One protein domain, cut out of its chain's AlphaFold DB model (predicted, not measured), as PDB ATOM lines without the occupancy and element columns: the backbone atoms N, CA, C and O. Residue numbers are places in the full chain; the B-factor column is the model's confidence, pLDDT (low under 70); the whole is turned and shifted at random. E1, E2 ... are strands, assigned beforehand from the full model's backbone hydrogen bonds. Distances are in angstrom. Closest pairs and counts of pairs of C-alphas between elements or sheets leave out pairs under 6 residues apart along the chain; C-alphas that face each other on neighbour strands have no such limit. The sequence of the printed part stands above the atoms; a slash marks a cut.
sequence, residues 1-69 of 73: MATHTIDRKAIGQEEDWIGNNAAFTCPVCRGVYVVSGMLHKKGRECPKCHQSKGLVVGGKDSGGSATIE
ATOM      1  N   MET A   1      48.103   1.279  -8.028       86.62
ATOM      2  CA  MET A   1      47.979   2.403  -7.081       86.62
ATOM      3  C   MET A   1      48.883   2.102  -5.903       86.62
ATOM      4  O   MET A   1      48.830   0.982  -5.409       86.62
ATOM      5  N   ALA A   2      49.732   3.048  -5.514       97.06
ATOM      6  CA  ALA A   2      50.443   3.001  -4.242       97.06
ATOM      7  C   ALA A   2      49.555   3.562  -3.126       97.06
ATOM      8  O   ALA A   2      48.635   4.346  -3.381       97.06
ATOM      9  N   THR A   3      49.840   3.151  -1.892       97.38
ATOM     10  CA  THR A   3      49.088   3.559  -0.707       97.38
ATOM     11  C   THR A   3      50.031   3.729   0.475       97.38
ATOM     12  O   THR A   3      50.949   2.933   0.659       97.38
ATOM     13  N   HIS A   4      49.770   4.737   1.303       97.00
ATOM     14  CA  HIS A   4      50.428   4.953   2.589       97.00
ATOM     15  C   HIS A   4      49.382   5.198   3.671       97.00
ATOM     16  O   HIS A   4      48.388   5.881   3.428       97.00
ATOM     17  N   THR A   5      49.599   4.637   4.857       97.62
ATOM     18  CA  THR A   5      48.740   4.840   6.028       97.62
ATOM     19  C   THR A   5      49.587   5.379   7.165       97.62
ATOM     20  O   THR A   5      50.609   4.786   7.501       97.62
ATOM     21  N   ILE A   6      49.136   6.478   7.765       97.06
ATOM     22  CA  ILE A   6      49.781   7.071   8.935       97.06
ATOM     23  C   ILE A   6      49.586   6.118  10.123       97.06
ATOM     24  O   ILE A   6      48.448   5.772  10.466       97.06
ATOM     25  N   ASP A   7      50.675   5.699  10.773       95.56
ATOM     26  CA  ASP A   7      50.584   4.898  11.995       95.56
ATOM     27  C   ASP A   7      50.142   5.785  13.163       95.56
ATOM     28  O   ASP A   7      50.896   6.599  13.695       95.56
ATOM     29  N   ARG A   8      48.909   5.579  13.633       93.88
ATOM     30  CA  ARG A   8      48.329   6.328  14.758       93.88
ATOM     31  C   ARG A   8      49.138   6.254  16.062       93.88
ATOM     32  O   ARG A   8      48.922   7.091  16.938       93.88
ATOM     33  N   LYS A   9      49.997   5.238  16.229       94.06
ATOM     34  CA  LYS A   9      50.873   5.048  17.401       94.06
ATOM     35  C   LYS A   9      52.288   5.586  17.187       94.06
ATOM     36  O   LYS A   9      53.022   5.714  18.163       94.06
ATOM     37  N   ALA A  10      52.658   5.891  15.948       94.25
ATOM     38  CA  ALA A  10      53.997   6.309  15.560       94.25
ATOM     39  C   ALA A  10      53.912   7.346  14.428       94.25
ATOM     40  O   ALA A  10      54.348   7.090  13.310       94.25
ATOM     41  N   ILE A  11      53.327   8.511  14.731       93.12
ATOM     42  CA  ILE A  11      53.232   9.633  13.787       93.12
ATOM     43  C   ILE A  11      54.648  10.067  13.393       93.12
ATOM     44  O   ILE A  11      55.463  10.399  14.260       93.12
ATOM     45  N   GLY A  12      54.947  10.034  12.093       91.00
ATOM     46  CA  GLY A  12      56.231  10.459  11.547       91.00
ATOM     47  C   GLY A  12      56.468  11.966  11.689       91.00
ATOM     48  O   GLY A  12      55.546  12.744  11.906       91.00
ATOM     49  N   GLN A  13      57.719  12.404  11.522       90.44
ATOM     50  CA  GLN A  13      58.092  13.824  11.661       90.44
ATOM     51  C   GLN A  13      57.427  14.750  10.626       90.44
ATOM     52  O   GLN A  13      57.284  15.942  10.883       90.44
ATOM     53  N   GLU A  14      57.035  14.214   9.467       89.44
ATOM     54  CA  GLU A  14      56.375  14.958   8.382       89.44
ATOM     55  C   GLU A  14      54.861  14.684   8.303       89.44
ATOM     56  O   GLU A  14      54.215  15.005   7.303       89.44
ATOM     57  N   GLU A  15      54.286  14.063   9.334       94.31
ATOM     58  CA  GLU A  15      52.880  13.669   9.381       94.31
ATOM     59  C   GLU A  15      52.134  14.429  10.479       94.31
ATOM     60  O   GLU A  15      52.696  14.767  11.518       94.31
ATOM     61  N   ASP A  16      50.840  14.669  10.264       96.88
ATOM     62  CA  ASP A  16      49.967  15.241  11.286       96.88
ATOM     63  C   ASP A  16      48.577  14.598  11.239       96.88
ATOM     64  O   ASP A  16      47.977  14.431  10.170       96.88
ATOM     65  N   TRP A  17      48.060  14.232  12.413       97.69
ATOM     66  CA  TRP A  17      46.735  13.643  12.581       97.69
ATOM     67  C   TRP A  17      46.159  13.974  13.961       97.69
ATOM     68  O   TRP A  17      46.584  13.437  14.986       97.69
ATOM     69  N   ILE A  18      45.116  14.806  13.974       97.12
ATOM     70  CA  ILE A  18      44.408  15.240  15.180       97.12
ATOM     71  C   ILE A  18      42.905  15.001  15.032       97.12
ATOM     72  O   ILE A  18      42.252  15.467  14.092       97.12
ATOM     73  N   GLY A  19      42.327  14.276  15.995       96.38
ATOM     74  CA  GLY A  19      40.918  13.895  15.954       96.38
ATOM     75  C   GLY A  19      40.598  13.166  14.649       96.38
ATOM     76  O   GLY A  19      41.277  12.204  14.293       96.38
ATOM     77  N   ASN A  20      39.580  13.636  13.930       97.44
ATOM     78  CA  ASN A  20      39.165  13.107  12.628       97.44
ATOM     79  C   ASN A  20      39.776  13.856  11.428       97.44
ATOM     80  O   ASN A  20      39.198  13.812  10.342       97.44
ATOM     81  N   ASN A  21      40.901  14.557  11.602       98.44
ATOM     82  CA  ASN A  21      41.575  15.298  10.534       98.44
ATOM     83  C   ASN A  21      43.030  14.850  10.412       98.44
ATOM     84  O   ASN A  21      43.726  14.796  11.419       98.44
ATOM     85  N   ALA A  22      43.497  14.593   9.194       98.38
ATOM     86  CA  ALA A  22      44.906  14.315   8.919       98.38
ATOM     87  C   ALA A  22      45.423  15.200   7.783       98.38
ATOM     88  O   ALA A  22      44.675  15.517   6.851       98.38
ATOM     89  N   ALA A  23      46.690  15.595   7.858       98.12
ATOM     90  CA  ALA A  23      47.396  16.256   6.771       98.12
ATOM     91  C   ALA A  23      48.184  15.220   5.967       98.12
ATOM     92  O   ALA A  23      48.880  14.381   6.533       98.12
ATOM     93  N   PHE A  24      48.094  15.295   4.640       97.94
ATOM     94  CA  PHE A  24      48.883  14.459   3.745       97.94
ATOM     95  C   PHE A  24      49.721  15.308   2.800       97.94
ATOM     96  O   PHE A  24      49.241  16.298   2.241       97.94
ATOM     97  N   THR A  25      50.944  14.854   2.550       97.62
ATOM     98  CA  THR A  25      51.788  15.347   1.461       97.62
ATOM     99  C   THR A  25      51.513  14.515   0.213       97.62
ATOM    100  O   THR A  25      51.735  13.309   0.211       97.62
ATOM    101  N   CYS A  26      51.033  15.145  -0.862       97.50
ATOM    102  CA  CYS A  26      50.836  14.481  -2.150       97.50
ATOM    103  C   CYS A  26      52.180  13.956  -2.688       97.50
ATOM    104  O   CYS A  26      53.063  14.778  -2.957       97.50
ATOM    105  N   PRO A  27      52.345  12.641  -2.922       96.50
ATOM    106  CA  PRO A  27      53.618  12.103  -3.408       96.50
ATOM    107  C   PRO A  27      53.984  12.593  -4.812       96.50
ATOM    108  O   PRO A  27      55.160  12.758  -5.106       96.50
ATOM    109  N   VAL A  28      52.979  12.920  -5.633       97.06
ATOM    110  CA  VAL A  28      53.163  13.330  -7.033       97.06
ATOM    111  C   VAL A  28      53.606  14.792  -7.169       97.06
ATOM    112  O   VAL A  28      54.561  15.098  -7.870       97.06
ATOM    113  N   CYS A  29      52.919  15.729  -6.504       97.50
ATOM    114  CA  CYS A  29      53.164  17.173  -6.688       97.50
ATOM    115  C   CYS A  29      53.735  17.890  -5.453       97.50
ATOM    116  O   CYS A  29      53.865  19.124  -5.461       97.50
ATOM    117  N   ARG A  30      53.995  17.130  -4.379       96.94
ATOM    118  CA  ARG A  30      54.512  17.576  -3.071       96.94
ATOM    119  C   ARG A  30      53.655  18.624  -2.347       96.94
ATOM    120  O   ARG A  30      54.091  19.201  -1.360       96.94
ATOM    121  N   GLY A  31      52.433  18.880  -2.816       97.12
ATOM    122  CA  GLY A  31      51.484  19.760  -2.135       97.12
ATOM    123  C   GLY A  31      50.898  19.099  -0.887       97.12
ATOM    124  O   GLY A  31      50.469  17.947  -0.952       97.12
ATOM    125  N   VAL A  32      50.836  19.840   0.217       97.94
ATOM    126  CA  VAL A  32      50.212  19.393   1.471       97.94
ATOM    127  C   VAL A  32      48.729  19.743   1.472       97.94
ATOM    128  O   VAL A  32      48.335  20.818   1.012       97.94
ATOM    129  N   TYR A  33      47.887  18.846   1.979       98.25
ATOM    130  CA  TYR A  33      46.466  19.114   2.145       98.25
ATOM    131  C   TYR A  33      45.832  18.357   3.311       98.25
ATOM    132  O   TYR A  33      46.204  17.230   3.620       98.25
ATOM    133  N   VAL A  34      44.829  18.984   3.931       98.44
ATOM    134  CA  VAL A  34      44.093  18.428   5.074       98.44
ATOM    135  C   VAL A  34      42.862  17.660   4.607       98.44
ATOM    136  O   VAL A  34      42.120  18.103   3.724       98.44
ATOM    137  N   VAL A  35      42.613  16.522   5.247       98.62
ATOM    138  CA  VAL A  35      41.436  15.682   5.048       98.62
ATOM    139  C   VAL A  35      40.710  15.512   6.375       98.62
ATOM    140  O   VAL A  35      41.179  14.825   7.272       98.62
ATOM    141  N   SER A  36      39.535  16.126   6.479       98.38
ATOM    142  CA  SER A  36      38.556  15.841   7.534       98.38
ATOM    143  C   SER A  36      37.692  14.629   7.188       98.38
ATOM    144  O   SER A  36      37.018  14.652   6.159       98.38
ATOM    145  N   GLY A  37      37.624  13.626   8.060       98.00
ATOM    146  CA  GLY A  37      36.701  12.493   7.936       98.00
ATOM    147  C   GLY A  37      35.222  12.879   8.092       98.00
ATOM    148  O   GLY A  37      34.341  12.147   7.646       98.00
ATOM    149  N   MET A  38      34.925  14.050   8.673       97.25
ATOM    150  CA  MET A  38      33.555  14.567   8.772       97.25
ATOM    151  C   MET A  38      33.098  15.252   7.479       97.25
ATOM    152  O   MET A  38      31.976  15.015   7.027       97.25
ATOM    153  N   LEU A  39      33.962  16.080   6.881       98.19
ATOM    154  CA  LEU A  39      33.641  16.832   5.660       98.19
ATOM    155  C   LEU A  39      33.872  16.005   4.387       98.19
ATOM    156  O   LEU A  39      33.092  16.084   3.443       98.19
ATOM    157  N   HIS A  40      34.912  15.171   4.366       98.31
ATOM    158  CA  HIS A  40      35.342  14.409   3.194       98.31
ATOM    159  C   HIS A  40      35.063  12.915   3.381       98.31
ATOM    160  O   HIS A  40      35.967  12.083   3.335       98.31
ATOM    161  N   LYS A  41      33.787  12.555   3.575       96.69
ATOM    162  CA  LYS A  41      33.354  11.168   3.853       96.69
ATOM    163  C   LYS A  41      33.794  10.142   2.800       96.69
ATOM    164  O   LYS A  41      33.902   8.961   3.106       96.69
ATOM    165  N   LYS A  42      34.013  10.580   1.557       97.50
ATOM    166  CA  LYS A  42      34.485   9.743   0.437       97.50
ATOM    167  C   LYS A  42      35.973   9.946   0.125       97.50
ATOM    168  O   LYS A  42      36.433   9.517  -0.931       97.50
ATOM    169  N   GLY A  43      36.701  10.617   1.014       98.12
ATOM    170  CA  GLY A  43      38.054  11.110   0.791       98.12
ATOM    171  C   GLY A  43      38.082  12.441   0.039       98.12
ATOM    172  O   GLY A  43      37.052  12.963  -0.391       98.12
ATOM    173  N   ARG A  44      39.283  12.997  -0.095       98.56
ATOM    174  CA  ARG A  44      39.563  14.271  -0.756       98.56
ATOM    175  C   ARG A  44      40.787  14.124  -1.644       98.56
ATOM    176  O   ARG A  44      41.833  13.658  -1.192       98.56
ATOM    177  N   GLU A  45      40.654  14.547  -2.888       98.69
ATOM    178  CA  GLU A  45      41.765  14.593  -3.834       98.69
ATOM    179  C   GLU A  45      42.749  15.716  -3.489       98.69
ATOM    180  O   GLU A  45      42.397  16.725  -2.866       98.69
ATOM    181  N   CYS A  46      44.001  15.552  -3.909       98.38
ATOM    182  CA  CYS A  46      44.993  16.608  -3.854       98.38
ATOM    183  C   CYS A  46      44.464  17.820  -4.635       98.38
ATOM    184  O   CYS A  46      44.244  17.714  -5.839       98.38
ATOM    185  N   PRO A  47      44.329  18.994  -4.002       98.31
ATOM    186  CA  PRO A  47      43.717  20.155  -4.639       98.31
ATOM    187  C   PRO A  47      44.643  20.815  -5.670       98.31
ATOM    188  O   PRO A  47      44.224  21.737  -6.357       98.31
ATOM    189  N   LYS A  48      45.914  20.392  -5.735       98.00
ATOM    190  CA  LYS A  48      46.932  20.964  -6.620       98.00
ATOM    191  C   LYS A  48      47.072  20.198  -7.934       98.00
ATOM    192  O   LYS A  48      47.294  20.818  -8.964       98.00
ATOM    193  N   CYS A  49      46.999  18.866  -7.902       98.00
ATOM    194  CA  CYS A  49      47.223  18.036  -9.093       98.00
ATOM    195  C   CYS A  49      46.172  16.948  -9.315       98.00
ATOM    196  O   CYS A  49      46.213  16.298 -10.351       98.00
ATOM    197  N   HIS A  50      45.270  16.720  -8.355       98.00
ATOM    198  CA  HIS A  50      44.219  15.699  -8.420       98.00
ATOM    199  C   HIS A  50      44.702  14.242  -8.557       98.00
ATOM    200  O   HIS A  50      43.889  13.347  -8.736       98.00
ATOM    201  N   GLN A  51      46.008  13.975  -8.421       98.00
ATOM    202  CA  GLN A  51      46.565  12.628  -8.619       98.00
ATOM    203  C   GLN A  51      46.635  11.770  -7.353       98.00
ATOM    204  O   GLN A  51      46.771  10.559  -7.451       98.00
ATOM    205  N   SER A  52      46.544  12.355  -6.158       98.38
ATOM    206  CA  SER A  52      46.442  11.580  -4.917       98.38
ATOM    207  C   SER A  52      45.115  11.826  -4.225       98.38
ATOM    208  O   SER A  52      44.534  12.902  -4.362       98.38
ATOM    209  N   LYS A  53      44.654  10.865  -3.430       98.62
ATOM    210  CA  LYS A  53      43.418  10.970  -2.658       98.62
ATOM    211  C   LYS A  53      43.661  10.527  -1.226       98.62
ATOM    212  O   LYS A  53      44.132   9.425  -0.986       98.62
ATOM    213  N   GLY A  54      43.372  11.413  -0.276       98.44
ATOM    214  CA  GLY A  54      43.444  11.107   1.152       98.44
ATOM    215  C   GLY A  54      42.068  10.742   1.708       98.44
ATOM    216  O   GLY A  54      41.058  11.305   1.284       98.44
ATOM    217  N   LEU A  55      42.020   9.830   2.671       98.69
ATOM    218  CA  LEU A  55      40.820   9.378   3.369       98.69
ATOM    219  C   LEU A  55      41.111   9.270   4.866       98.69
ATOM    220  O   LEU A  55      42.127   8.707   5.264       98.69
ATOM    221  N   VAL A  56      40.194   9.780   5.688       98.50
ATOM    222  CA  VAL A  56      40.246   9.641   7.147       98.50
ATOM    223  C   VAL A  56      38.920   9.069   7.632       98.50
ATOM    224  O   VAL A  56      37.859   9.596   7.294       98.50
ATOM    225  N   VAL A  57      38.975   8.001   8.425       97.81
ATOM    226  CA  VAL A  57      37.806   7.352   9.030       97.81
ATOM    227  C   VAL A  57      37.977   7.354  10.542       97.81
ATOM    228  O   VAL A  57      38.946   6.810  11.057       97.81
ATOM    229  N   GLY A  58      37.024   7.942  11.267       95.44
ATOM    230  CA  GLY A  58      37.093   8.045  12.728       95.44
ATOM    231  C   GLY A  58      38.211   8.970  13.226       95.44
ATOM    232  O   GLY A  58      38.795   9.737  12.462       95.44
ATOM    233  N   GLY A  59      38.462   8.935  14.537       94.19
ATOM    234  CA  GLY A  59      39.505   9.730  15.187       94.19
ATOM    235  C   GLY A  59      40.773   8.927  15.494       94.19
ATOM    236  O   GLY A  59      40.665   7.733  15.787       94.19
ATOM    237  N   LYS A  60      41.951   9.573  15.502       93.88
ATOM    238  CA  LYS A  60      43.248   8.941  15.845       93.88
ATOM    239  C   LYS A  60      43.166   8.094  17.117       93.88
ATOM    240  O   LYS A  60      43.514   6.910  17.115       93.88
ATOM    241  N   ASP A  61      42.630   8.676  18.187       93.69
ATOM    242  CA  ASP A  61      42.572   8.045  19.512       93.69
ATOM    243  C   ASP A  61      41.378   7.084  19.669       93.69
ATOM    244  O   ASP A  61      41.324   6.303  20.613       93.69
ATOM    245  N   SER A  62      40.464   7.050  18.694       94.00
ATOM    246  CA  SER A  62      39.258   6.204  18.690       94.00
ATOM    247  C   SER A  62      39.371   4.958  17.803       94.00
ATOM    248  O   SER A  62      38.366   4.313  17.528       94.00
ATOM    249  N   GLY A  63      40.572   4.615  17.325       93.69
ATOM    250  CA  GLY A  63      40.776   3.460  16.436       93.69
ATOM    251  C   GLY A  63      40.569   3.761  14.955       93.69
ATOM    252  O   GLY A  63      40.377   2.829  14.182       93.69
ATOM    253  N   GLY A  64      40.587   5.038  14.565       96.50
ATOM    254  CA  GLY A  64      40.423   5.449  13.176       96.50
ATOM    255  C   GLY A  64      41.578   5.047  12.255       96.50
ATOM    256  O   GLY A  64      42.569   4.458  12.689       96.50
ATOM    257  N   SER A  65      41.455   5.425  10.983       97.88
ATOM    258  CA  SER A  65      42.478   5.286   9.941       97.88
ATOM    259  C   SER A  65      42.675   6.595   9.172       97.88
ATOM    260  O   SER A  65      41.731   7.367   8.997       97.88
ATOM    261  N   ALA A  66      43.902   6.834   8.706       98.44
ATOM    262  CA  ALA A  66      44.269   7.947   7.838       98.44
ATOM    263  C   ALA A  66      45.186   7.425   6.722       98.44
ATOM    264  O   ALA A  66      46.316   7.012   6.978       98.44
ATOM    265  N   THR A  67      44.686   7.428   5.488       98.44
ATOM    266  CA  THR A  67      45.322   6.780   4.334       98.44
ATOM    267  C   THR A  67      45.366   7.724   3.136       98.44
ATOM    268  O   THR A  67      44.425   8.482   2.912       98.44
ATOM    269  N   ILE A  68      46.427   7.654   2.336       98.38
ATOM    270  CA  ILE A  68      46.547   8.327   1.039       98.38
ATOM    271  C   ILE A  68      46.876   7.306  -0.054       98.38
ATOM    272  O   ILE A  68      47.700   6.422   0.155       98.38
ATOM    273  N   GLU A  69      46.232   7.432  -1.212       98.31
ATOM    274  CA  GLU A  69      46.476   6.626  -2.415       98.31
ATOM    275  C   GLU A  69      46.863   7.509  -3.611       98.31
ATOM    276  O   GLU A  69      46.451   8.669  -3.682       98.31
TER     277      GLU A  69
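What this domain is: This is residues 1 to 69 of the 73 residues of an uncharacterized protein of Rhizobiales bacterium GAS113 (UniProt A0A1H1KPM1). Little regular structure, but a compact sandwich: sheet E1-E6-E5 faces sheet E2-E3-E4, their strands crossed at 36 degrees. The 69 printed residues have six named strands, E1 to E6 along the chain, and no named helix; both sheets are antiparallel, and the all-strand elements hold only 27 residues. The radius of gyration of the C-alphas is 10.9 A, the spans 31 by 25 by 19 A.

How they stand to each other: E1, residues 2 to 5, is antiparallel to E6, residues 65 to 69, with N 4 and O 68 within hydrogen-bond range at 2.9 A. E2, residues 16 to 18, E3, residues 21 to 25, and E4, residues 32 to 36, form a meander, each strand the antiparallel neighbour of the one before; N 23 to O 16 is 2.9 A, N 35 to O 22 2.8 A. E5, residues 53 to 57, and E6 form a hairpin, N 55 to O 67 being 2.8 A. Across the sandwich, the closest C-alphas of E4 and E5, Val 35 and Gly 54, are 6.3 A apart.

Where its parts are: E1 begins at C-alpha 2 (50.443, 3.001, -4.242); E6 ends at C-alpha 69 (46.476, 6.626, -2.415). E3 measures 13.7 A.

The domain as a whole: The printed part has no cut. The E4 to E5 link is long. No printed residue is under pLDDT 70.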